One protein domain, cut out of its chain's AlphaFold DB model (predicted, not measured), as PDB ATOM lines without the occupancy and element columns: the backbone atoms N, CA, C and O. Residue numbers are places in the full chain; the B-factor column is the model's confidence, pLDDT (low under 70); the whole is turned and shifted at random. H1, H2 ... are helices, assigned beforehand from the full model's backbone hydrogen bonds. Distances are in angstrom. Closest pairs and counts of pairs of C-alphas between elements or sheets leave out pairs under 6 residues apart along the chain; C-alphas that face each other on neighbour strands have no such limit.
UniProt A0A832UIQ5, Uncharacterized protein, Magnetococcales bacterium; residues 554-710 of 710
ATOM      1  N   SER A 554      -6.630 -27.185  -9.583       94.81
ATOM      2  CA  SER A 554      -8.043 -26.847  -9.402       94.81
ATOM      3  C   SER A 554      -8.339 -25.352  -9.583       94.81
ATOM      4  O   SER A 554      -9.497 -24.991  -9.810       94.81
ATOM      5  N   ALA A 555      -7.321 -24.483  -9.542       96.44
ATOM      6  CA  ALA A 555      -7.455 -23.030  -9.418       96.44
ATOM      7  C   ALA A 555      -8.343 -22.401 -10.501       96.44
ATOM      8  O   ALA A 555      -9.252 -21.628 -10.199       96.44
ATOM      9  N   ALA A 556      -8.131 -22.770 -11.768       96.25
ATOM     10  CA  ALA A 556      -8.933 -22.257 -12.879       96.25
ATOM     11  C   ALA A 556     -10.410 -22.676 -12.766       96.25
ATOM     12  O   ALA A 556     -11.306 -21.856 -12.976       96.25
ATOM     13  N   SER A 557     -10.666 -23.934 -12.380       96.31
ATOM     14  CA  SER A 557     -12.025 -24.461 -12.196       96.31
ATOM     15  C   SER A 557     -12.754 -23.806 -11.026       96.31
ATOM     16  O   SER A 557     -13.925 -23.445 -11.160       96.31
ATOM     17  N   VAL A 558     -12.055 -23.580  -9.910       97.44
ATOM     18  CA  VAL A 558     -12.579 -22.894  -8.726       97.44
ATOM     19  C   VAL A 558     -12.907 -21.445  -9.064       97.44
ATOM     20  O   VAL A 558     -14.037 -21.012  -8.848       97.44
ATOM     21  N   ALA A 559     -11.968 -20.711  -9.666       97.19
ATOM     22  CA  ALA A 559     -12.160 -19.304  -9.996       97.19
ATOM     23  C   ALA A 559     -13.354 -19.083 -10.938       97.19
ATOM     24  O   ALA A 559     -14.191 -18.212 -10.684       97.19
ATOM     25  N   ALA A 560     -13.471 -19.892 -11.997       97.00
ATOM     26  CA  ALA A 560     -14.583 -19.800 -12.939       97.00
ATOM     27  C   ALA A 560     -15.921 -20.195 -12.292       97.00
ATOM     28  O   ALA A 560     -16.898 -19.455 -12.398       97.00
ATOM     29  N   SER A 561     -15.973 -21.318 -11.574       96.19
ATOM     30  CA  SER A 561     -17.226 -21.814 -10.982       96.19
ATOM     31  C   SER A 561     -17.760 -20.870  -9.901       96.19
ATOM     32  O   SER A 561     -18.950 -20.557  -9.882       96.19
ATOM     33  N   VAL A 562     -16.881 -20.334  -9.049       96.81
ATOM     34  CA  VAL A 562     -17.262 -19.348  -8.028       96.81
ATOM     35  C   VAL A 562     -17.702 -18.031  -8.671       96.81
ATOM     36  O   VAL A 562     -18.708 -17.458  -8.257       96.81
ATOM     37  N   THR A 563     -17.013 -17.565  -9.719       96.50
ATOM     38  CA  THR A 563     -17.395 -16.332 -10.433       96.50
ATOM     39  C   THR A 563     -18.753 -16.463 -11.118       96.50
ATOM     40  O   THR A 563     -19.554 -15.531 -11.066       96.50
ATOM     41  N   GLN A 564     -19.049 -17.620 -11.715       95.12
ATOM     42  CA  GLN A 564     -20.339 -17.884 -12.354       95.12
ATOM     43  C   GLN A 564     -21.516 -17.743 -11.373       95.12
ATOM     44  O   GLN A 564     -22.585 -17.250 -11.745       95.12
ATOM     45  N   VAL A 565     -21.326 -18.164 -10.118       94.06
ATOM     46  CA  VAL A 565     -22.351 -18.083  -9.067       94.06
ATOM     47  C   VAL A 565     -22.394 -16.699  -8.418       94.06
ATOM     48  O   VAL A 565     -23.473 -16.131  -8.272       94.06
ATOM     49  N   ALA A 566     -21.239 -16.135  -8.055       93.69
ATOM     50  CA  ALA A 566     -21.148 -14.852  -7.354       93.69
ATOM     51  C   ALA A 566     -21.415 -13.633  -8.256       93.69
ATOM     52  O   ALA A 566     -21.728 -12.550  -7.758       93.69
ATOM     53  N   GLY A 567     -21.282 -13.806  -9.572       93.06
ATOM     54  CA  GLY A 567     -21.474 -12.767 -10.574       93.06
ATOM     55  C   GLY A 567     -20.215 -11.948 -10.875       93.06
ATOM     56  O   GLY A 567     -19.217 -11.954 -10.152       93.06
ATOM     57  N   ALA A 568     -20.292 -11.191 -11.973       92.06
ATOM     58  CA  ALA A 568     -19.166 -10.456 -12.549       92.06
ATOM     59  C   ALA A 568     -18.540  -9.410 -11.603       92.06
ATOM     60  O   ALA A 568     -17.340  -9.162 -11.676       92.06
ATOM     61  N   ALA A 569     -19.320  -8.836 -10.679       93.19
ATOM     62  CA  ALA A 569     -18.832  -7.847  -9.712       93.19
ATOM     63  C   ALA A 569     -17.792  -8.416  -8.724       93.19
ATOM     64  O   ALA A 569     -16.969  -7.669  -8.195       93.19
ATOM     65  N   SER A 570     -17.806  -9.731  -8.490       94.69
ATOM     66  CA  SER A 570     -16.868 -10.414  -7.592       94.69
ATOM     67  C   SER A 570     -15.647 -10.986  -8.320       94.69
ATOM     68  O   SER A 570     -14.689 -11.393  -7.665       94.69
ATOM     69  N   ALA A 571     -15.650 -10.996  -9.660       95.56
ATOM     70  CA  ALA A 571     -14.683 -11.714 -10.492       95.56
ATOM     71  C   ALA A 571     -13.220 -11.325 -10.214       95.56
ATOM     72  O   ALA A 571     -12.366 -12.195 -10.073       95.56
ATOM     73  N   ALA A 572     -12.933 -10.024 -10.088       94.75
ATOM     74  CA  ALA A 572     -11.578  -9.538  -9.818       94.75
ATOM     75  C   ALA A 572     -11.062 -10.001  -8.443       94.75
ATOM     76  O   ALA A 572      -9.971 -10.554  -8.352       94.75
ATOM     77  N   LYS A 573     -11.883  -9.867  -7.391       95.81
ATOM     78  CA  LYS A 573     -11.526 -10.298  -6.026       95.81
ATOM     79  C   LYS A 573     -11.335 -11.813  -5.930       95.81
ATOM     80  O   LYS A 573     -10.434 -12.275  -5.241       95.81
ATOM     81  N   ILE A 574     -12.177 -12.584  -6.620       97.06
ATOM     82  CA  ILE A 574     -12.052 -14.047  -6.693       97.06
ATOM     83  C   ILE A 574     -10.730 -14.422  -7.361       97.06
ATOM     84  O   ILE A 574      -9.993 -15.251  -6.835       97.06
ATOM     85  N   ALA A 575     -10.411 -13.797  -8.495       95.88
ATOM     86  CA  ALA A 575      -9.174 -14.069  -9.210       95.88
ATOM     87  C   ALA A 575      -7.933 -13.742  -8.364       95.88
ATOM     88  O   ALA A 575      -7.013 -14.552  -8.309       95.88
ATOM     89  N   GLU A 576      -7.923 -12.607  -7.658       95.06
ATOM     90  CA  GLU A 576      -6.843 -12.246  -6.727       95.06
ATOM     91  C   GLU A 576      -6.675 -13.278  -5.604       95.06
ATOM     92  O   GLU A 576      -5.560 -13.730  -5.342       95.06
ATOM     93  N   ALA A 577      -7.777 -13.682  -4.970       96.38
ATOM     94  CA  ALA A 577      -7.777 -14.651  -3.878       96.38
ATOM     95  C   ALA A 577      -7.255 -16.031  -4.320       96.38
ATOM     96  O   ALA A 577      -6.417 -16.641  -3.653       96.38
ATOM     97  N   VAL A 578      -7.697 -16.507  -5.488       97.19
ATOM     98  CA  VAL A 578      -7.214 -17.764  -6.080       97.19
ATOM     99  C   VAL A 578      -5.725 -17.668  -6.408       97.19
ATOM    100  O   VAL A 578      -4.972 -18.585  -6.087       97.19
ATOM    101  N   MET A 579      -5.274 -16.549  -6.979       94.81
ATOM    102  CA  MET A 579      -3.866 -16.328  -7.322       94.81
ATOM    103  C   MET A 579      -2.944 -16.284  -6.106       94.81
ATOM    104  O   MET A 579      -1.834 -16.811  -6.167       94.81
ATOM    105  N   ALA A 580      -3.409 -15.723  -4.989       92.81
ATOM    106  CA  ALA A 580      -2.667 -15.739  -3.732       92.81
ATOM    107  C   ALA A 580      -2.396 -17.167  -3.221       92.81
ATOM    108  O   ALA A 580      -1.419 -17.384  -2.509       92.81
ATOM    109  N   SER A 581      -3.236 -18.138  -3.600       93.81
ATOM    110  CA  SER A 581      -3.096 -19.546  -3.204       93.81
ATOM    111  C   SER A 581      -2.417 -20.418  -4.257       93.81
ATOM    112  O   SER A 581      -1.664 -21.319  -3.905       93.81
ATOM    113  N   ALA A 582      -2.701 -20.183  -5.539       94.00
ATOM    114  CA  ALA A 582      -2.245 -21.023  -6.646       94.00
ATOM    115  C   ALA A 582      -0.870 -20.638  -7.202       94.00
ATOM    116  O   ALA A 582      -0.308 -21.428  -7.950       94.00
ATOM    117  N   GLY A 583      -0.356 -19.444  -6.898       93.25
ATOM    118  CA  GLY A 583       0.921 -18.968  -7.437       93.25
ATOM    119  C   GLY A 583       0.818 -18.314  -8.821       93.25
ATOM    120  O   GLY A 583      -0.166 -18.462  -9.552       93.25
ATOM    121  N   ALA A 584       1.850 -17.539  -9.171       91.06
ATOM    122  CA  ALA A 584       1.920 -16.707 -10.377       91.06
ATOM    123  C   ALA A 584       1.889 -17.517 -11.688       91.06
ATOM    124  O   ALA A 584       1.385 -17.045 -12.707       91.06
ATOM    125  N   GLU A 585       2.377 -18.752 -11.657       91.12
ATOM    126  CA  GLU A 585       2.395 -19.702 -12.768       91.12
ATOM    127  C   GLU A 585       0.990 -20.060 -13.279       91.12
ATOM    128  O   GLU A 585       0.818 -20.390 -14.453       91.12
ATOM    129  N   ASN A 586      -0.034 -19.916 -12.433       94.06
ATOM    130  CA  ASN A 586      -1.426 -20.194 -12.780       94.06
ATOM    131  C   ASN A 586      -2.190 -18.956 -13.287       94.06
ATOM    132  O   ASN A 586      -3.343 -19.081 -13.711       94.06
ATOM    133  N   ALA A 587      -1.549 -17.777 -13.329       94.25
ATOM    134  CA  ALA A 587      -2.171 -16.494 -13.682       94.25
ATOM    135  C   ALA A 587      -2.923 -16.515 -15.006       94.25
ATOM    136  O   ALA A 587      -4.060 -16.054 -15.091       94.25
ATOM    137  N   VAL A 588      -2.299 -17.070 -16.043       95.88
ATOM    138  CA  VAL A 588      -2.877 -17.110 -17.389       95.88
ATOM    139  C   VAL A 588      -4.144 -17.967 -17.407       95.88
ATOM    140  O   VAL A 588      -5.169 -17.534 -17.935       95.88
ATOM    141  N   LYS A 589      -4.094 -19.158 -16.795       95.25
ATOM    142  CA  LYS A 589      -5.221 -20.101 -16.757       95.25
ATOM    143  C   LYS A 589      -6.389 -19.543 -15.946       95.25
ATOM    144  O   LYS A 589      -7.524 -19.587 -16.413       95.25
ATOM    145  N   VAL A 590      -6.108 -18.978 -14.770       96.38
ATOM    146  CA  VAL A 590      -7.119 -18.365 -13.894       96.38
ATOM    147  C   VAL A 590      -7.769 -17.162 -14.577       96.38
ATOM    148  O   VAL A 590      -8.995 -17.103 -14.659       96.38
ATOM    149  N   ALA A 591      -6.977 -16.240 -15.134       95.19
ATOM    150  CA  ALA A 591      -7.494 -15.051 -15.812       95.19
ATOM    151  C   ALA A 591      -8.396 -15.411 -17.000       95.19
ATOM    152  O   ALA A 591      -9.493 -14.867 -17.136       95.19
ATOM    153  N   ALA A 592      -7.948 -16.350 -17.841       95.12
ATOM    154  CA  ALA A 592      -8.716 -16.816 -18.987       95.12
ATOM    155  C   ALA A 592     -10.026 -17.483 -18.541       95.12
ATOM    156  O   ALA A 592     -11.085 -17.132 -19.053       95.12
ATOM    157  N   ALA A 593      -9.981 -18.382 -17.552       96.00
ATOM    158  CA  ALA A 593     -11.158 -19.099 -17.063       96.00
ATOM    159  C   ALA A 593     -12.205 -18.167 -16.427       96.00
ATOM    160  O   ALA A 593     -13.395 -18.300 -16.706       96.00
ATOM    161  N   VAL A 594     -11.781 -17.179 -15.633       95.56
ATOM    162  CA  VAL A 594     -12.690 -16.170 -15.062       95.56
ATOM    163  C   VAL A 594     -13.293 -15.293 -16.163       95.56
ATOM    164  O   VAL A 594     -14.492 -15.015 -16.136       95.56
ATOM    165  N   ALA A 595     -12.503 -14.897 -17.168       93.44
ATOM    166  CA  ALA A 595     -12.990 -14.092 -18.288       93.44
ATOM    167  C   ALA A 595     -14.068 -14.808 -19.122       93.44
ATOM    168  O   ALA A 595     -14.981 -14.145 -19.614       93.44
ATOM    169  N   GLN A 596     -14.016 -16.145 -19.229       93.00
ATOM    170  CA  GLN A 596     -15.055 -16.928 -19.912       93.00
ATOM    171  C   GLN A 596     -16.436 -16.685 -19.295       93.00
ATOM    172  O   GLN A 596     -17.418 -16.501 -20.010       93.00
ATOM    173  N   VAL A 597     -16.525 -16.681 -17.964       93.50
ATOM    174  CA  VAL A 597     -17.806 -16.645 -17.238       93.50
ATOM    175  C   VAL A 597     -18.233 -15.236 -16.823       93.50
ATOM    176  O   VAL A 597     -19.426 -14.956 -16.767       93.50
ATOM    177  N   ALA A 598     -17.288 -14.325 -16.575       90.06
ATOM    178  CA  ALA A 598     -17.584 -12.958 -16.137       90.06
ATOM    179  C   ALA A 598     -18.072 -12.043 -17.279       90.06
ATOM    180  O   ALA A 598     -18.650 -10.983 -17.026       90.06
ATOM    181  N   GLY A 599     -17.839 -12.446 -18.532       83.44
ATOM    182  CA  GLY A 599     -18.171 -11.672 -19.724       83.44
ATOM    183  C   GLY A 599     -17.171 -10.544 -20.032       83.44
ATOM    184  O   GLY A 599     -16.303 -10.208 -19.218       83.44
ATOM    185  N   PRO A 600     -17.288  -9.916 -21.217       77.88
ATOM    186  CA  PRO A 600     -16.281  -8.988 -21.740       77.88
ATOM    187  C   PRO A 600     -16.129  -7.703 -20.909       77.88
ATOM    188  O   PRO A 600     -15.040  -7.138 -20.855       77.88
ATOM    189  N   GLY A 601     -17.187  -7.256 -20.220       78.50
ATOM    190  CA  GLY A 601     -17.150  -6.044 -19.391       78.50
ATOM    191  C   GLY A 601     -16.283  -6.172 -18.131       78.50
ATOM    192  O   GLY A 601     -15.596  -5.223 -17.763       78.50
ATOM    193  N   ALA A 602     -16.269  -7.345 -17.489       87.31
ATOM    194  CA  ALA A 602     -15.477  -7.595 -16.279       87.31
ATOM    195  C   ALA A 602     -14.068  -8.140 -16.578       87.31
ATOM    196  O   ALA A 602     -13.176  -8.043 -15.734       87.31
ATOM    197  N   ALA A 603     -13.834  -8.653 -17.790       88.62
ATOM    198  CA  ALA A 603     -12.557  -9.226 -18.216       88.62
ATOM    199  C   ALA A 603     -11.366  -8.259 -18.045       88.62
ATOM    200  O   ALA A 603     -10.298  -8.667 -17.587       88.62
ATOM    201  N   ALA A 604     -11.550  -6.967 -18.335       89.62
ATOM    202  CA  ALA A 604     -10.500  -5.961 -18.156       89.62
ATOM    203  C   ALA A 604     -10.119  -5.749 -16.682       89.62
ATOM    204  O   ALA A 604      -8.938  -5.627 -16.363       89.62
ATOM    205  N   GLN A 605     -11.100  -5.750 -15.775       91.00
ATOM    206  CA  GLN A 605     -10.854  -5.593 -14.337       91.00
ATOM    207  C   GLN A 605     -10.116  -6.807 -13.766       91.00
ATOM    208  O   GLN A 605      -9.177  -6.641 -12.994       91.00
ATOM    209  N   VAL A 606     -10.489  -8.014 -14.201       92.75
ATOM    210  CA  VAL A 606      -9.803  -9.265 -13.837       92.75
ATOM    211  C   VAL A 606      -8.350  -9.250 -14.316       92.75
ATOM    212  O   VAL A 606      -7.446  -9.560 -13.544       92.75
ATOM    213  N   ALA A 607      -8.110  -8.849 -15.569       92.81
ATOM    214  CA  ALA A 607      -6.760  -8.770 -16.120       92.81
ATOM    215  C   ALA A 607      -5.878  -7.779 -15.346       92.81
ATOM    216  O   ALA A 607      -4.736  -8.102 -15.036       92.81
ATOM    217  N   VAL A 608      -6.410  -6.601 -14.998       94.00
ATOM    218  CA  VAL A 608      -5.695  -5.588 -14.202       94.00
ATOM    219  C   VAL A 608      -5.377  -6.100 -12.797       94.00
ATOM    220  O   VAL A 608      -4.230  -6.002 -12.366       94.00
ATOM    221  N   ALA A 609      -6.365  -6.669 -12.107       93.25
ATOM    222  CA  ALA A 609      -6.226  -7.176 -10.742       93.25
ATOM    223  C   ALA A 609      -5.098  -8.216 -10.617       93.25
ATOM    224  O   ALA A 609      -4.245  -8.135  -9.733       93.25
ATOM    225  N   ILE A 610      -5.035  -9.154 -11.567       94.25
ATOM    226  CA  ILE A 610      -3.976 -10.168 -11.617       94.25
ATOM    227  C   ILE A 610      -2.637  -9.540 -12.031       94.25
ATOM    228  O   ILE A 610      -1.611  -9.805 -11.408       94.25
ATOM    229  N   ALA A 611      -2.624  -8.698 -13.071       92.94
ATOM    230  CA  ALA A 611      -1.393  -8.151 -13.639       92.94
ATOM    231  C   ALA A 611      -0.602  -7.259 -12.673       92.94
ATOM    232  O   ALA A 611       0.623  -7.274 -12.716       92.94
ATOM    233  N   GLN A 612      -1.269  -6.536 -11.767       93.25
ATOM    234  CA  GLN A 612      -0.604  -5.715 -10.741       93.25
ATOM    235  C   GLN A 612       0.295  -6.519  -9.786       93.25
ATOM    236  O   GLN A 612       1.103  -5.935  -9.064       93.25
ATOM    237  N   LYS A 613       0.143  -7.846  -9.744       91.19
ATOM    238  CA  LYS A 613       0.939  -8.755  -8.906       91.19
ATOM    239  C   LYS A 613       2.058  -9.456  -9.679       91.19
ATOM    240  O   LYS A 613       2.738 -10.305  -9.111       91.19
ATOM    241  N   LEU A 614       2.228  -9.135 -10.960       93.06
ATOM    242  CA  LEU A 614       3.126  -9.820 -11.881       93.06
ATOM    243  C   LEU A 614       4.149  -8.850 -12.475       93.06
ATOM    244  O   LEU A 614       3.947  -7.637 -12.502       93.06
ATOM    245  N   ASP A 615       5.243  -9.395 -13.003       92.81
ATOM    246  CA  ASP A 615       6.137  -8.629 -13.866       92.81
ATOM    247  C   ASP A 615       5.474  -8.318 -15.222       92.81
ATOM    248  O   ASP A 615       4.492  -8.946 -15.630       92.81
ATOM    249  N   ALA A 616       6.033  -7.353 -15.954       90.00
ATOM    250  CA  ALA A 616       5.475  -6.894 -17.225       90.00
ATOM    251  C   ALA A 616       5.356  -8.007 -18.289       90.00
ATOM    252  O   ALA A 616       4.444  -7.965 -19.116       90.00
ATOM    253  N   GLY A 617       6.238  -9.012 -18.273       91.44
ATOM    254  CA  GLY A 617       6.192 -10.142 -19.200       91.44
ATOM    255  C   GLY A 617       5.037 -11.092 -18.884       91.44
ATOM    256  O   GLY A 617       4.250 -11.435 -19.770       91.44
ATOM    257  N   ALA A 618       4.881 -11.471 -17.616       93.56
ATOM    258  CA  ALA A 618       3.752 -12.281 -17.160       93.56
ATOM    259  C   ALA A 618       2.406 -11.534 -17.300       93.56
ATOM    260  O   ALA A 618       1.416 -12.119 -17.747       93.56
ATOM    261  N   ALA A 619       2.377 -10.223 -17.042       95.25
ATOM    262  CA  ALA A 619       1.216  -9.369 -17.293       95.25
ATOM    263  C   ALA A 619       0.821  -9.330 -18.782       95.25
ATOM    264  O   ALA A 619      -0.367  -9.373 -19.111       95.25
ATOM    265  N   ALA A 620       1.797  -9.308 -19.699       95.62
ATOM    266  CA  ALA A 620       1.534  -9.367 -21.138       95.62
ATOM    267  C   ALA A 620       0.911 -10.709 -21.563       95.62
ATOM    268  O   ALA A 620      -0.001 -10.727 -22.392       95.62
ATOM    269  N   LYS A 621       1.343 -11.829 -20.960       96.50
ATOM    270  CA  LYS A 621       0.728 -13.152 -21.172       96.50
ATOM    271  C   LYS A 621      -0.732 -13.193 -20.705       96.50
ATOM    272  O   LYS A 621      -1.590 -13.689 -21.436       96.50
ATOM    273  N   VAL A 622      -1.028 -12.633 -19.528       96.12
ATOM    274  CA  VAL A 622      -2.402 -12.517 -19.003       96.12
ATOM    275  C   VAL A 622      -3.272 -11.669 -19.936       96.12
ATOM    276  O   VAL A 622      -4.344 -12.114 -20.347       96.12
ATOM    277  N   ALA A 623      -2.800 -10.486 -20.338       95.19
ATOM    278  CA  ALA A 623      -3.533  -9.611 -21.253       95.19
ATOM    279  C   ALA A 623      -3.795 -10.275 -22.617       95.19
ATOM    280  O   ALA A 623      -4.888 -10.120 -23.167       95.19
ATOM    281  N   ALA A 624      -2.837 -11.048 -23.143       96.00
ATOM    282  CA  ALA A 624      -2.997 -11.799 -24.388       96.00
ATOM    283  C   ALA A 624      -4.110 -12.852 -24.285       96.00
ATOM    284  O   ALA A 624      -5.007 -12.877 -25.129       96.00
ATOM    285  N   ALA A 625      -4.084 -13.680 -23.238       96.00
ATOM    286  CA  ALA A 625      -5.083 -14.726 -23.033       96.00
ATOM    287  C   ALA A 625      -6.489 -14.145 -22.826       96.00
ATOM    288  O   ALA A 625      -7.438 -14.560 -23.490       96.00
ATOM    289  N   VAL A 626      -6.627 -13.129 -21.966       94.94
ATOM    290  CA  VAL A 626      -7.927 -12.495 -21.688       94.94
ATOM    291  C   VAL A 626      -8.482 -11.787 -22.928       94.94
ATOM    292  O   VAL A 626      -9.683 -11.858 -23.177       94.94
ATOM    293  N   SER A 627      -7.631 -11.170 -23.752       93.44
ATOM    294  CA  SER A 627      -8.057 -10.535 -25.010       93.44
ATOM    295  C   SER A 627      -8.588 -11.547 -26.032       93.44
ATOM    296  O   SER A 627      -9.562 -11.258 -26.725       93.44
ATOM    297  N   GLN A 628      -7.989 -12.742 -26.114       92.94
ATOM    298  CA  GLN A 628      -8.489 -13.817 -26.983       92.94
ATOM    299  C   GLN A 628      -9.854 -14.346 -26.521       92.94
ATOM    300  O   GLN A 628     -10.685 -14.689 -27.358       92.94
ATOM    301  N   VAL A 629     -10.106 -14.369 -25.207       92.62
ATOM    302  CA  VAL A 629     -11.393 -14.790 -24.630       92.62
ATOM    303  C   VAL A 629     -12.475 -13.715 -24.782       92.62
ATOM    304  O   VAL A 629     -13.595 -14.022 -25.178       92.62
ATOM    305  N   ALA A 630     -12.156 -12.451 -24.488       88.75
ATOM    306  CA  ALA A 630     -13.117 -11.343 -24.512       88.75
ATOM    307  C   ALA A 630     -13.453 -10.839 -25.930       88.75
ATOM    308  O   ALA A 630     -14.438 -10.121 -26.113       88.75
ATOM    309  N   GLY A 631     -12.648 -11.210 -26.931       85.81
ATOM    310  CA  GLY A 631     -12.835 -10.838 -28.329       85.81
ATOM    311  C   GLY A 631     -12.142  -9.530 -28.730       85.81
ATOM    312  O   GLY A 631     -11.694  -8.731 -27.904       85.81
ATOM    313  N   SER A 632     -12.067  -9.298 -30.044       79.25
ATOM    314  CA  SER A 632     -11.277  -8.211 -30.648       79.25
ATOM    315  C   SER A 632     -11.716  -6.807 -30.222       79.25
ATOM    316  O   SER A 632     -10.872  -5.926 -30.090       79.25
ATOM    317  N   ALA A 633     -13.006  -6.602 -29.946       77.12
ATOM    318  CA  ALA A 633     -13.541  -5.310 -29.516       77.12
ATOM    319  C   ALA A 633     -13.077  -4.893 -28.105       77.12
ATOM    320  O   ALA A 633     -13.007  -3.702 -27.811       77.12
ATOM    321  N   ALA A 634     -12.745  -5.856 -27.234       83.69
ATOM    322  CA  ALA A 634     -12.288  -5.600 -25.866       83.69
ATOM    323  C   ALA A 634     -10.752  -5.606 -25.730       83.69
ATOM    324  O   ALA A 634     -10.221  -5.086 -24.748       83.69
ATOM    325  N   ALA A 635     -10.038  -6.163 -26.714       87.12
ATOM    326  CA  ALA A 635      -8.596  -6.395 -26.657       87.12
ATOM    327  C   ALA A 635      -7.782  -5.109 -26.422       87.12
ATOM    328  O   ALA A 635      -6.979  -5.050 -25.492       87.12
ATOM    329  N   ASP A 636      -8.018  -4.050 -27.202       87.62
ATOM    330  CA  ASP A 636      -7.269  -2.792 -27.055       87.62
ATOM    331  C   ASP A 636      -7.514  -2.123 -25.689       87.62
ATOM    332  O   ASP A 636      -6.591  -1.565 -25.089       87.62
ATOM    333  N   ALA A 637      -8.740  -2.213 -25.160       88.81
ATOM    334  CA  ALA A 637      -9.082  -1.671 -23.847       88.81
ATOM    335  C   ALA A 637      -8.379  -2.437 -22.713       88.81
ATOM    336  O   ALA A 637      -7.833  -1.814 -21.801       88.81
ATOM    337  N   ILE A 638      -8.336  -3.771 -22.800       91.62
ATOM    338  CA  ILE A 638      -7.634  -4.638 -21.842       91.62
ATOM    339  C   ILE A 638      -6.134  -4.336 -21.858       91.62
ATOM    340  O   ILE A 638      -5.547  -4.078 -20.808       91.62
ATOM    341  N   VAL A 639      -5.516  -4.309 -23.042       92.62
ATOM    342  CA  VAL A 639      -4.079  -4.040 -23.196       92.62
ATOM    343  C   VAL A 639      -3.712  -2.676 -22.621       92.62
ATOM    344  O   VAL A 639      -2.740  -2.571 -21.874       92.62
ATOM    345  N   LYS A 640      -4.512  -1.640 -22.905       90.50
ATOM    346  CA  LYS A 640      -4.291  -0.291 -22.369       90.50
ATOM    347  C   LYS A 640      -4.415  -0.245 -20.846       90.50
ATOM    348  O   LYS A 640      -3.581   0.375 -20.188       90.50
ATOM    349  N   ALA A 641      -5.442  -0.886 -20.289       91.19
ATOM    350  CA  ALA A 641      -5.672  -0.909 -18.849       91.19
ATOM    351  C   ALA A 641      -4.538  -1.631 -18.105       91.19
ATOM    352  O   ALA A 641      -4.004  -1.106 -17.127       91.19
ATOM    353  N   VAL A 642      -4.117  -2.797 -18.607       94.12
ATOM    354  CA  VAL A 642      -3.034  -3.580 -18.005       94.12
ATOM    355  C   VAL A 642      -1.702  -2.838 -18.104       94.12
ATOM    356  O   VAL A 642      -1.028  -2.702 -17.085       94.12
ATOM    357  N   ALA A 643      -1.358  -2.280 -19.273       93.06
ATOM    358  CA  ALA A 643      -0.132  -1.498 -19.461       93.06
ATOM    359  C   ALA A 643      -0.012  -0.362 -18.434       93.06
ATOM    360  O   ALA A 643       1.029  -0.207 -17.796       93.06
ATOM    361  N   GLY A 644      -1.104   0.384 -18.230       91.81
ATOM    362  CA  GLY A 644      -1.167   1.450 -17.233       91.81
ATOM    363  C   GLY A 644      -0.986   0.944 -15.801       91.81
ATOM    364  O   GLY A 644      -0.298   1.583 -15.012       91.81
ATOM    365  N   SER A 645      -1.549  -0.221 -15.469       91.44
ATOM    366  CA  SER A 645      -1.458  -0.783 -14.115       91.44
ATOM    367  C   SER A 645      -0.071  -1.305 -13.729       91.44
ATOM    368  O   SER A 645       0.255  -1.300 -12.547       91.44
ATOM    369  N   VAL A 646       0.743  -1.725 -14.704       92.12
ATOM    370  CA  VAL A 646       2.106  -2.241 -14.470       92.12
ATOM    371  C   VAL A 646       3.195  -1.217 -14.810       92.12
ATOM    372  O   VAL A 646       4.378  -1.546 -14.813       92.12
ATOM    373  N   GLY A 647       2.812   0.027 -15.124       87.81
ATOM    374  CA  GLY A 647       3.749   1.107 -15.453       87.81
ATOM    375  C   GLY A 647       4.539   0.887 -16.749       87.81
ATOM    376  O   GLY A 647       5.617   1.455 -16.909       87.81
ATOM    377  N   ALA A 648       4.032   0.066 -17.674       87.88
ATOM    378  CA  ALA A 648       4.701  -0.227 -18.938       87.88
ATOM    379  C   ALA A 648       4.341   0.792 -20.031       87.88
ATOM    380  O   ALA A 648       3.211   1.278 -20.119       87.88
ATOM    381  N   GLY A 649       5.293   1.075 -20.926       88.75
ATOM    382  CA  GLY A 649       5.033   1.880 -22.120       88.75
ATOM    383  C   GLY A 649       4.018   1.190 -23.039       88.75
ATOM    384  O   GLY A 649       4.231   0.047 -23.439       88.75
ATOM    385  N   ALA A 650       2.930   1.885 -23.389       83.75
ATOM    386  CA  ALA A 650       1.770   1.294 -24.066       83.75
ATOM    387  C   ALA A 650       2.112   0.555 -25.376       83.75
ATOM    388  O   ALA A 650       1.636  -0.558 -25.588       83.75
ATOM    389  N   GLU A 651       2.974   1.128 -26.222       86.56
ATOM    390  CA  GLU A 651       3.365   0.518 -27.504       86.56
ATOM    391  C   GLU A 651       4.261  -0.716 -27.329       86.56
ATOM    392  O   GLU A 651       4.013  -1.764 -27.927       86.56
ATOM    393  N   ALA A 652       5.264  -0.640 -26.450       89.19
ATOM    394  CA  ALA A 652       6.145  -1.773 -26.151       89.19
ATOM    395  C   ALA A 652       5.377  -2.927 -25.481       89.19
ATOM    396  O   ALA A 652       5.592  -4.107 -25.782       89.19
ATOM    397  N   PHE A 653       4.422  -2.594 -24.609       93.44
ATOM    398  CA  PHE A 653       3.542  -3.575 -23.987       93.44
ATOM    399  C   PHE A 653       2.608  -4.223 -25.019       93.44
ATOM    400  O   PHE A 653       2.481  -5.445 -25.047       93.44
ATOM    401  N   LYS A 654       2.023  -3.441 -25.938       93.31
ATOM    402  CA  LYS A 654       1.181  -3.956 -27.031       93.31
ATOM    403  C   LYS A 654       1.931  -4.945 -27.932       93.31
ATOM    404  O   LYS A 654       1.370  -5.977 -28.316       93.31
ATOM    405  N   GLN A 655       3.203  -4.679 -28.231       93.12
ATOM    406  CA  GLN A 655       4.066  -5.615 -28.960       93.12
ATOM    407  C   GLN A 655       4.304  -6.907 -28.167       93.12
ATOM    408  O   GLN A 655       4.149  -7.998 -28.717       93.12
ATOM    409  N   SER A 656       4.589  -6.793 -26.866       94.62
ATOM    410  CA  SER A 656       4.792  -7.942 -25.970       94.62
ATOM    411  C   SER A 656       3.543  -8.829 -25.878       94.62
ATOM    412  O   SER A 656       3.638 -10.051 -25.982       94.62
ATOM    413  N   VAL A 657       2.354  -8.226 -25.779       95.25
ATOM    414  CA  VAL A 657       1.064  -8.940 -25.818       95.25
ATOM    415  C   VAL A 657       0.873  -9.652 -27.159       95.25
ATOM    416  O   VAL A 657       0.498 -10.823 -27.193       95.25
ATOM    417  N   SER A 658       1.173  -8.975 -28.271       93.50
ATOM    418  CA  SER A 658       1.048  -9.547 -29.620       93.50
ATOM    419  C   SER A 658       1.992 -10.731 -29.846       93.50
ATOM    420  O   SER A 658       1.654 -11.667 -30.570       93.50
ATOM    421  N   GLN A 659       3.178 -10.707 -29.233       94.19
ATOM    422  CA  GLN A 659       4.121 -11.821 -29.249       94.19
ATOM    423  C   GLN A 659       3.636 -12.976 -28.364       94.19
ATOM    424  O   GLN A 659       3.629 -14.120 -28.815       94.19
ATOM    425  N   ALA A 660       3.173 -12.684 -27.144       94.00
ATOM    426  CA  ALA A 660       2.629 -13.685 -26.228       94.00
ATOM    427  C   ALA A 660       1.414 -14.415 -26.825       94.00
ATOM    428  O   ALA A 660       1.323 -15.636 -26.724       94.00
ATOM    429  N   ALA A 661       0.533 -13.696 -27.528       92.81
ATOM    430  CA  ALA A 661      -0.650 -14.249 -28.191       92.81
ATOM    431  C   ALA A 661      -0.339 -15.333 -29.241       92.81
ATOM    432  O   ALA A 661      -1.212 -16.140 -29.555       92.81
ATOM    433  N   LYS A 662       0.887 -15.363 -29.782       94.56
ATOM    434  CA  LYS A 662       1.346 -16.368 -30.757       94.56
ATOM    435  C   LYS A 662       1.941 -17.618 -30.098       94.56
ATOM    436  O   LYS A 662       2.275 -18.566 -30.804       94.56
ATOM    437  N   SER A 663       2.110 -17.624 -28.776       94.38
ATOM    438  CA  SER A 663       2.690 -18.755 -28.052       94.38
ATOM    439  C   SER A 663       1.714 -19.943 -27.993       94.38
ATOM    440  O   SER A 663       0.546 -19.744 -27.639       94.38
ATOM    441  N   PRO A 664       2.178 -21.185 -28.241       92.62
ATOM    442  CA  PRO A 664       1.379 -22.397 -28.036       92.62
ATOM    443  C   PRO A 664       0.818 -22.525 -26.614       92.62
ATOM    444  O   PRO A 664      -0.295 -23.010 -26.436       92.62
ATOM    445  N   GLU A 665       1.557 -22.033 -25.614       91.19
ATOM    446  CA  GLU A 665       1.156 -22.016 -24.200       91.19
ATOM    447  C   GLU A 665      -0.159 -21.245 -23.991       91.19
ATOM    448  O   GLU A 665      -1.070 -21.726 -23.320       91.19
ATOM    449  N   ILE A 666      -0.288 -20.066 -24.616       94.94
ATOM    450  CA  ILE A 666      -1.483 -19.219 -24.503       94.94
ATOM    451  C   ILE A 666      -2.655 -19.842 -25.256       94.94
ATOM    452  O   ILE A 666      -3.759 -19.905 -24.719       94.94
ATOM    453  N   ALA A 667      -2.415 -20.364 -26.462       93.38
ATOM    454  CA  ALA A 667      -3.448 -21.048 -27.235       93.38
ATOM    455  C   ALA A 667      -4.018 -22.264 -26.479       93.38
ATOM    456  O   ALA A 667      -5.234 -22.466 -26.442       93.38
ATOM    457  N   GLN A 668      -3.149 -23.045 -25.829       93.06
ATOM    458  CA  GLN A 668      -3.559 -24.168 -24.991       93.06
ATOM    459  C   GLN A 668      -4.336 -23.700 -23.755       93.06
ATOM    460  O   GLN A 668      -5.418 -24.225 -23.497       93.06
ATOM    461  N   ALA A 669      -3.846 -22.690 -23.031       91.81
ATOM    462  CA  ALA A 669      -4.529 -22.156 -21.854       91.81
ATOM    463  C   ALA A 669      -5.928 -21.604 -22.185       91.81
ATOM    464  O   ALA A 669      -6.880 -21.844 -21.444       91.81
ATOM    465  N   VAL A 670      -6.085 -20.915 -23.322       94.44
ATOM    466  CA  VAL A 670      -7.388 -20.420 -23.789       94.44
ATOM    467  C   VAL A 670      -8.327 -21.585 -24.113       94.44
ATOM    468  O   VAL A 670      -9.479 -21.563 -23.683       94.44
ATOM    469  N   LYS A 671      -7.845 -22.637 -24.785       94.62
ATOM    470  CA  LYS A 671      -8.644 -23.840 -25.069       94.62
ATOM    471  C   LYS A 671      -9.073 -24.574 -23.792       94.62
ATOM    472  O   LYS A 671     -10.241 -24.923 -23.656       94.62
ATOM    473  N   GLU A 672      -8.159 -24.776 -22.844       93.38
ATOM    474  CA  GLU A 672      -8.466 -25.362 -21.529       93.38
ATOM    475  C   GLU A 672      -9.502 -24.511 -20.778       93.38
ATOM    476  O   GLU A 672     -10.459 -25.045 -20.217       93.38
ATOM    477  N   SER A 673      -9.372 -23.180 -20.835       93.50
ATOM    478  CA  SER A 673     -10.310 -22.261 -20.186       93.50
ATOM    479  C   SER A 673     -11.735 -22.359 -20.736       93.50
ATOM    480  O   SER A 673     -12.676 -22.195 -19.967       93.50
ATOM    481  N   GLN A 674     -11.917 -22.652 -22.031       93.44
ATOM    482  CA  GLN A 674     -13.247 -22.826 -22.630       93.44
ATOM    483  C   GLN A 674     -13.976 -24.017 -22.008       93.44
ATOM    484  O   GLN A 674     -15.109 -23.863 -21.557       93.44
ATOM    485  N   VAL A 675     -13.295 -25.163 -21.895       94.38
ATOM    486  CA  VAL A 675     -13.839 -26.372 -21.251       94.38
ATOM    487  C   VAL A 675     -14.189 -26.088 -19.791       94.38
ATOM    488  O   VAL A 675     -15.290 -26.401 -19.341       94.38
ATOM    489  N   VAL A 676     -13.283 -25.432 -19.061       94.00
ATOM    490  CA  VAL A 676     -13.518 -25.027 -17.667       94.00
ATOM    491  C   VAL A 676     -14.713 -24.073 -17.555       94.00
ATOM    492  O   VAL A 676     -15.532 -24.215 -16.652       94.00
ATOM    493  N   GLY A 677     -14.845 -23.117 -18.472       91.50
ATOM    494  CA  GLY A 677     -15.954 -22.168 -18.499       91.50
ATOM    495  C   GLY A 677     -17.298 -22.829 -18.811       91.50
ATOM    496  O   GLY A 677     -18.315 -22.452 -18.237       91.50
ATOM    497  N   GLU A 678     -17.336 -23.815 -19.708       92.12
ATOM    498  CA  GLU A 678     -18.537 -24.622 -19.973       92.12
ATOM    499  C   GLU A 678     -18.944 -25.442 -18.746       92.12
ATOM    500  O   GLU A 678     -20.107 -25.400 -18.339       92.12
ATOM    501  N   GLN A 679     -17.981 -26.110 -18.103       90.44
ATOM    502  CA  GLN A 679     -18.207 -26.847 -16.858       90.44
ATOM    503  C   GLN A 679     -18.720 -25.926 -15.744       90.44
ATOM    504  O   GLN A 679     -19.716 -26.241 -15.103       90.44
ATOM    505  N   ALA A 680     -18.106 -24.754 -15.562       91.25
ATOM    506  CA  ALA A 680     -18.524 -23.767 -14.572       91.25
ATOM    507  C   ALA A 680     -19.973 -23.298 -14.783       91.25
ATOM    508  O   ALA A 680     -20.727 -23.188 -13.815       91.25
ATOM    509  N   ARG A 681     -20.391 -23.057 -16.036       89.88
ATOM    510  CA  ARG A 681     -21.782 -22.695 -16.367       89.88
ATOM    511  C   ARG A 681     -22.750 -23.827 -16.040       89.88
ATOM    512  O   ARG A 681     -23.720 -23.587 -15.328       89.88
ATOM    513  N   ALA A 682     -22.437 -25.052 -16.464       85.94
ATOM    514  CA  ALA A 682     -23.258 -26.224 -16.169       85.94
ATOM    515  C   ALA A 682     -23.413 -26.463 -14.656       85.94
ATOM    516  O   ALA A 682     -24.505 -26.777 -14.178       85.94
ATOM    517  N   SER A 683     -22.337 -26.288 -13.888       76.69
ATOM    518  CA  SER A 683     -22.363 -26.410 -12.430       76.69
ATOM    519  C   SER A 683     -23.167 -25.289 -11.778       76.69
ATOM    520  O   SER A 683     -23.964 -25.564 -10.886       76.69
ATOM    521  N   GLY A 684     -23.028 -24.048 -12.254       76.94
ATOM    522  CA  GLY A 684     -23.824 -22.911 -11.784       76.94
ATOM    523  C   GLY A 684     -25.328 -23.082 -12.030       76.94
ATOM    524  O   GLY A 684     -26.125 -22.765 -11.149       76.94
ATOM    525  N   ASP A 685     -25.720 -23.627 -13.183       77.00
ATOM    526  CA  ASP A 685     -27.128 -23.882 -13.511       77.00
ATOM    527  C   ASP A 685     -27.724 -24.983 -12.621       77.00
ATOM    528  O   ASP A 685     -28.782 -24.787 -12.024       77.00
ATOM    529  N   LYS A 686     -26.997 -26.092 -12.410       71.62
ATOM    530  CA  LYS A 686     -27.396 -27.142 -11.450       71.62
ATOM    531  C   LYS A 686     -27.586 -26.600 -10.034       71.62
ATOM    532  O   LYS A 686     -28.510 -27.010  -9.332       71.62
ATOM    533  N   ALA A 687     -26.698 -25.703  -9.614       66.62
ATOM    534  CA  ALA A 687     -26.733 -25.095  -8.296       66.62
ATOM    535  C   ALA A 687     -28.005 -24.227  -8.139       66.62
ATOM    536  O   ALA A 687     -28.767 -24.382  -7.180       66.62
ATOM    537  N   ARG A 688     -28.325 -23.393  -9.141       69.56
ATOM    538  CA  ARG A 688     -29.559 -22.580  -9.183       69.56
ATOM    539  C   ARG A 688     -30.836 -23.427  -9.201       69.56
ATOM    540  O   ARG A 688     -31.776 -23.122  -8.469       69.56
ATOM    541  N   ASP A 689     -30.859 -24.505  -9.981       68.88
ATOM    542  CA  ASP A 689     -32.009 -25.412 -10.068       68.88
ATOM    543  C   ASP A 689     -32.290 -26.147  -8.747       68.88
ATOM    544  O   ASP A 689     -33.450 -26.415  -8.415       68.88
ATOM    545  N   ALA A 690     -31.248 -26.475  -7.975       62.56
ATOM    546  CA  ALA A 690     -31.395 -27.095  -6.660       62.56
ATOM    547  C   ALA A 690     -32.079 -26.151  -5.652       62.56
ATOM    548  O   ALA A 690     -32.974 -26.581  -4.922       62.56
ATOM    549  N   ASP A 691     -31.716 -24.867  -5.660       60.94
ATOM    550  CA  ASP A 691     -32.294 -23.845  -4.777       60.94
ATOM    551  C   ASP A 691     -33.769 -23.591  -5.134       60.94
ATOM    552  O   ASP A 691     -34.638 -23.652  -4.265       60.94
ATOM    553  N   ALA A 692     -34.085 -23.482  -6.432       61.81
ATOM    554  CA  ALA A 692     -35.453 -23.304  -6.924       61.81
ATOM    555  C   ALA A 692     -36.385 -24.483  -6.584       61.81
ATOM    556  O   ALA A 692     -37.579 -24.287  -6.339       61.81
ATOM    557  N   LYS A 693     -35.865 -25.720  -6.561       59.81
ATOM    558  CA  LYS A 693     -36.616 -26.892  -6.082       59.81
ATOM    559  C   LYS A 693     -36.832 -26.847  -4.570       59.81
ATOM    560  O   LYS A 693     -37.924 -27.192  -4.119       59.81
ATOM    561  N   SER A 694     -35.831 -26.403  -3.808       55.50
ATOM    562  CA  SER A 694     -35.935 -26.278  -2.351       55.50
ATOM    563  C   SER A 694     -36.945 -25.204  -1.929       55.50
ATOM    564  O   SER A 694     -37.797 -25.467  -1.080       55.50
ATOM    565  N   ASP A 695     -36.945 -24.049  -2.601       55.38
ATOM    566  CA  ASP A 695     -37.875 -22.953  -2.325       55.38
ATOM    567  C   ASP A 695     -39.311 -23.332  -2.707       55.38
ATOM    568  O   ASP A 695     -40.253 -23.059  -1.960       55.38
ATOM    569  N   LYS A 696     -39.503 -24.040  -3.831       53.81
ATOM    570  CA  LYS A 696     -40.822 -24.576  -4.207       53.81
ATOM    571  C   LYS A 696     -41.344 -25.583  -3.189       53.81
ATOM    572  O   LYS A 696     -42.503 -25.473  -2.811       53.81
ATOM    573  N   ALA A 697     -40.511 -26.508  -2.710       49.28
ATOM    574  CA  ALA A 697     -40.910 -27.472  -1.683       49.28
ATOM    575  C   ALA A 697     -41.284 -26.783  -0.355       49.28
ATOM    576  O   ALA A 697     -42.281 -27.148   0.269       49.28
ATOM    577  N   ALA A 698     -40.544 -25.741   0.041       46.38
ATOM    578  CA  ALA A 698     -40.869 -24.920   1.210       46.38
ATOM    579  C   ALA A 698     -42.186 -24.139   1.039       46.38
ATOM    580  O   ALA A 698     -42.991 -24.071   1.969       46.38
ATOM    581  N   THR A 699     -42.438 -23.602  -0.155       50.09
ATOM    582  CA  THR A 699     -43.665 -22.850  -0.469       50.09
ATOM    583  C   THR A 699     -44.892 -23.767  -0.513       50.09
ATOM    584  O   THR A 699     -45.925 -23.440   0.067       50.09
ATOM    585  N   GLN A 700     -44.771 -24.957  -1.105       43.84
ATOM    586  CA  GLN A 700     -45.857 -25.942  -1.181       43.84
ATOM    587  C   GLN A 700     -46.248 -26.487   0.203       43.84
ATOM    588  O   GLN A 700     -47.429 -26.658   0.494       43.84
ATOM    589  N   ALA A 701     -45.270 -26.693   1.092       41.72
ATOM    590  CA  ALA A 701     -45.535 -27.076   2.478       41.72
ATOM    591  C   ALA A 701     -46.304 -25.985   3.249       41.72
ATOM    592  O   ALA A 701     -47.161 -26.312   4.064       41.72
ATOM    593  N   ALA A 702     -46.037 -24.704   2.968       41.69
ATOM    594  CA  ALA A 702     -46.740 -23.580   3.586       41.69
ATOM    595  C   ALA A 702     -48.185 -23.411   3.069       41.69
ATOM    596  O   ALA A 702     -49.068 -23.047   3.847       41.69
ATOM    597  N   GLU A 703     -48.444 -23.697   1.787       44.38
ATOM    598  CA  GLU A 703     -49.781 -23.600   1.175       44.38
ATOM    599  C   GLU A 703     -50.738 -24.727   1.604       44.38
ATOM    600  O   GLU A 703     -51.943 -24.505   1.702       44.38
ATOM    601  N   GLU A 704     -50.233 -25.920   1.935       47.28
ATOM    602  CA  GLU A 704     -51.065 -27.058   2.366       47.28
ATOM    603  C   GLU A 704     -51.573 -26.968   3.820       47.28
ATOM    604  O   GLU A 704     -52.233 -27.892   4.300       47.28
ATOM    605  N   GLY A 705     -51.255 -25.904   4.571       34.66
ATOM    606  CA  GLY A 705     -51.629 -25.778   5.991       34.66
ATOM    607  C   GLY A 705     -51.010 -26.848   6.903       34.66
ATOM    608  O   GLY A 705     -51.289 -26.891   8.104       34.66
ATOM    609  N   LYS A 706     -50.145 -27.705   6.354       40.31
ATOM    610  CA  LYS A 706     -49.230 -28.542   7.117       40.31
ATOM    611  C   LYS A 706     -48.141 -27.625   7.647       40.31
ATOM    612  O   LYS A 706     -47.627 -26.767   6.939       40.31
ATOM    613  N   GLN A 707     -47.809 -27.773   8.921       34.06
ATOM    614  CA  GLN A 707     -46.688 -27.047   9.502       34.06
ATOM    615  C   GLN A 707     -45.450 -27.298   8.615       34.06
ATOM    616  O   GLN A 707     -45.211 -28.466   8.286       34.06
ATOM    617  N   PRO A 708     -44.697 -26.258   8.192       29.55
ATOM    618  CA  PRO A 708     -43.466 -26.473   7.434       29.55
ATOM    619  C   PRO A 708     -42.598 -27.461   8.222       29.55
ATOM    620  O   PRO A 708     -42.658 -27.413   9.458       29.55
ATOM    621  N   PRO A 709     -41.851 -28.374   7.567       37.97
ATOM    622  CA  PRO A 709     -41.015 -29.329   8.286       37.97
ATOM    623  C   PRO A 709     -40.112 -28.521   9.223       37.97
ATOM    624  O   PRO A 709     -39.341 -27.672   8.776       37.97
ATOM    625  N   ARG A 710     -40.366 -28.673  10.526       33.09
ATOM    626  CA  ARG A 710     -39.988 -27.724  11.570       33.09
ATOM    627  C   ARG A 710     -38.676 -28.052  12.244       33.09
ATOM    628  O   ARG A 710     -38.603 -29.140  12.863       33.09
TER     629      ARG A 710
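What this domain is: This is residues 554 to 710 of the 710 residues of an uncharacterized protein of Magnetococcales bacterium (UniProt A0A832UIQ5). One long helix, H8, crosses a stack of six shorter helices at a slant and runs on well past it. In the stack H1, H3 and H5 make one row, crossed by H8, and H2, H4 and H6 make a second row behind it; H7 packs crosswise on H5 and H6. In H8, residues 689 to 696 stick out free. The printed part has 157 residues with eight named helices, H1 to H8 in chain order, and no named strand; the class is all helix. The whole is loose, with a radius of gyration of the C-alphas of 19.0 A, and spans 70 by 30 by 26 A.

How they stand to each other: H8, residues 664 to 703, touches H1, residues 554 to 566, with residues 673 to 684 alone, at a steep tilt of 43 degrees; the closest C-alphas, Ser 561 and Ala 680, are 4.3 A apart. With residues 666 to 681 alone it touches H3, residues 584 to 598, at a steep tilt of 50 degrees, closest at the C-alphas of Ala 593 and Ser 673, 4.5 A. With residues 666 to 670 alone it touches H5, residues 616 to 630, closest at the C-alphas of Ala 625 and Ile 666, 5.9 A. These three helices, with H2, residues 568 to 582, H4, residues 600 to 611, and H6, residues 632 to 645, form an up-and-down bundle, each helix running against the one before it. H1 and H3 touch at a shallow tilt of 30 degrees, the same way, closest at the C-alphas of Ala 556 and Val 590, 4.4 A. H4 and H5 are a hairpin, closest at the C-alphas of Ala 611 and Ala 619, 4.7 A. H7, residues 650 to 660, touches H5 only just about perpendicular, at 72 degrees, closest at the C-alphas of Ala 620 and Val 657, 4.7 A. H2 and H8 are apart. Every O i to N i+4 pair is within hydrogen-bond range in H1, H5 and H7, against 8 of 11 in H2 and H3, 6 of 8 in H4, 8 of 10 in H6 and 35 of 36 in H8.

Where its parts are: H8 measures 58.9 A from C-alpha 664 at (1.379, -22.397, -28.036) to C-alpha 703 at (-49.781, -23.600, 1.175). H1 begins at C-alpha 554, (-8.043, -26.847, -9.402). H2 is 20.8 A long, H3 20.7 A, H6 20.6 A and H5 20.5 A.

The domain as a whole: The C-alphas farthest apart, of Ala 652 and Gly 705, are 70.3 A apart. The printed part has no cut, and the seven links between helices are tight. Residues 687 to 710 have pLDDT under 70.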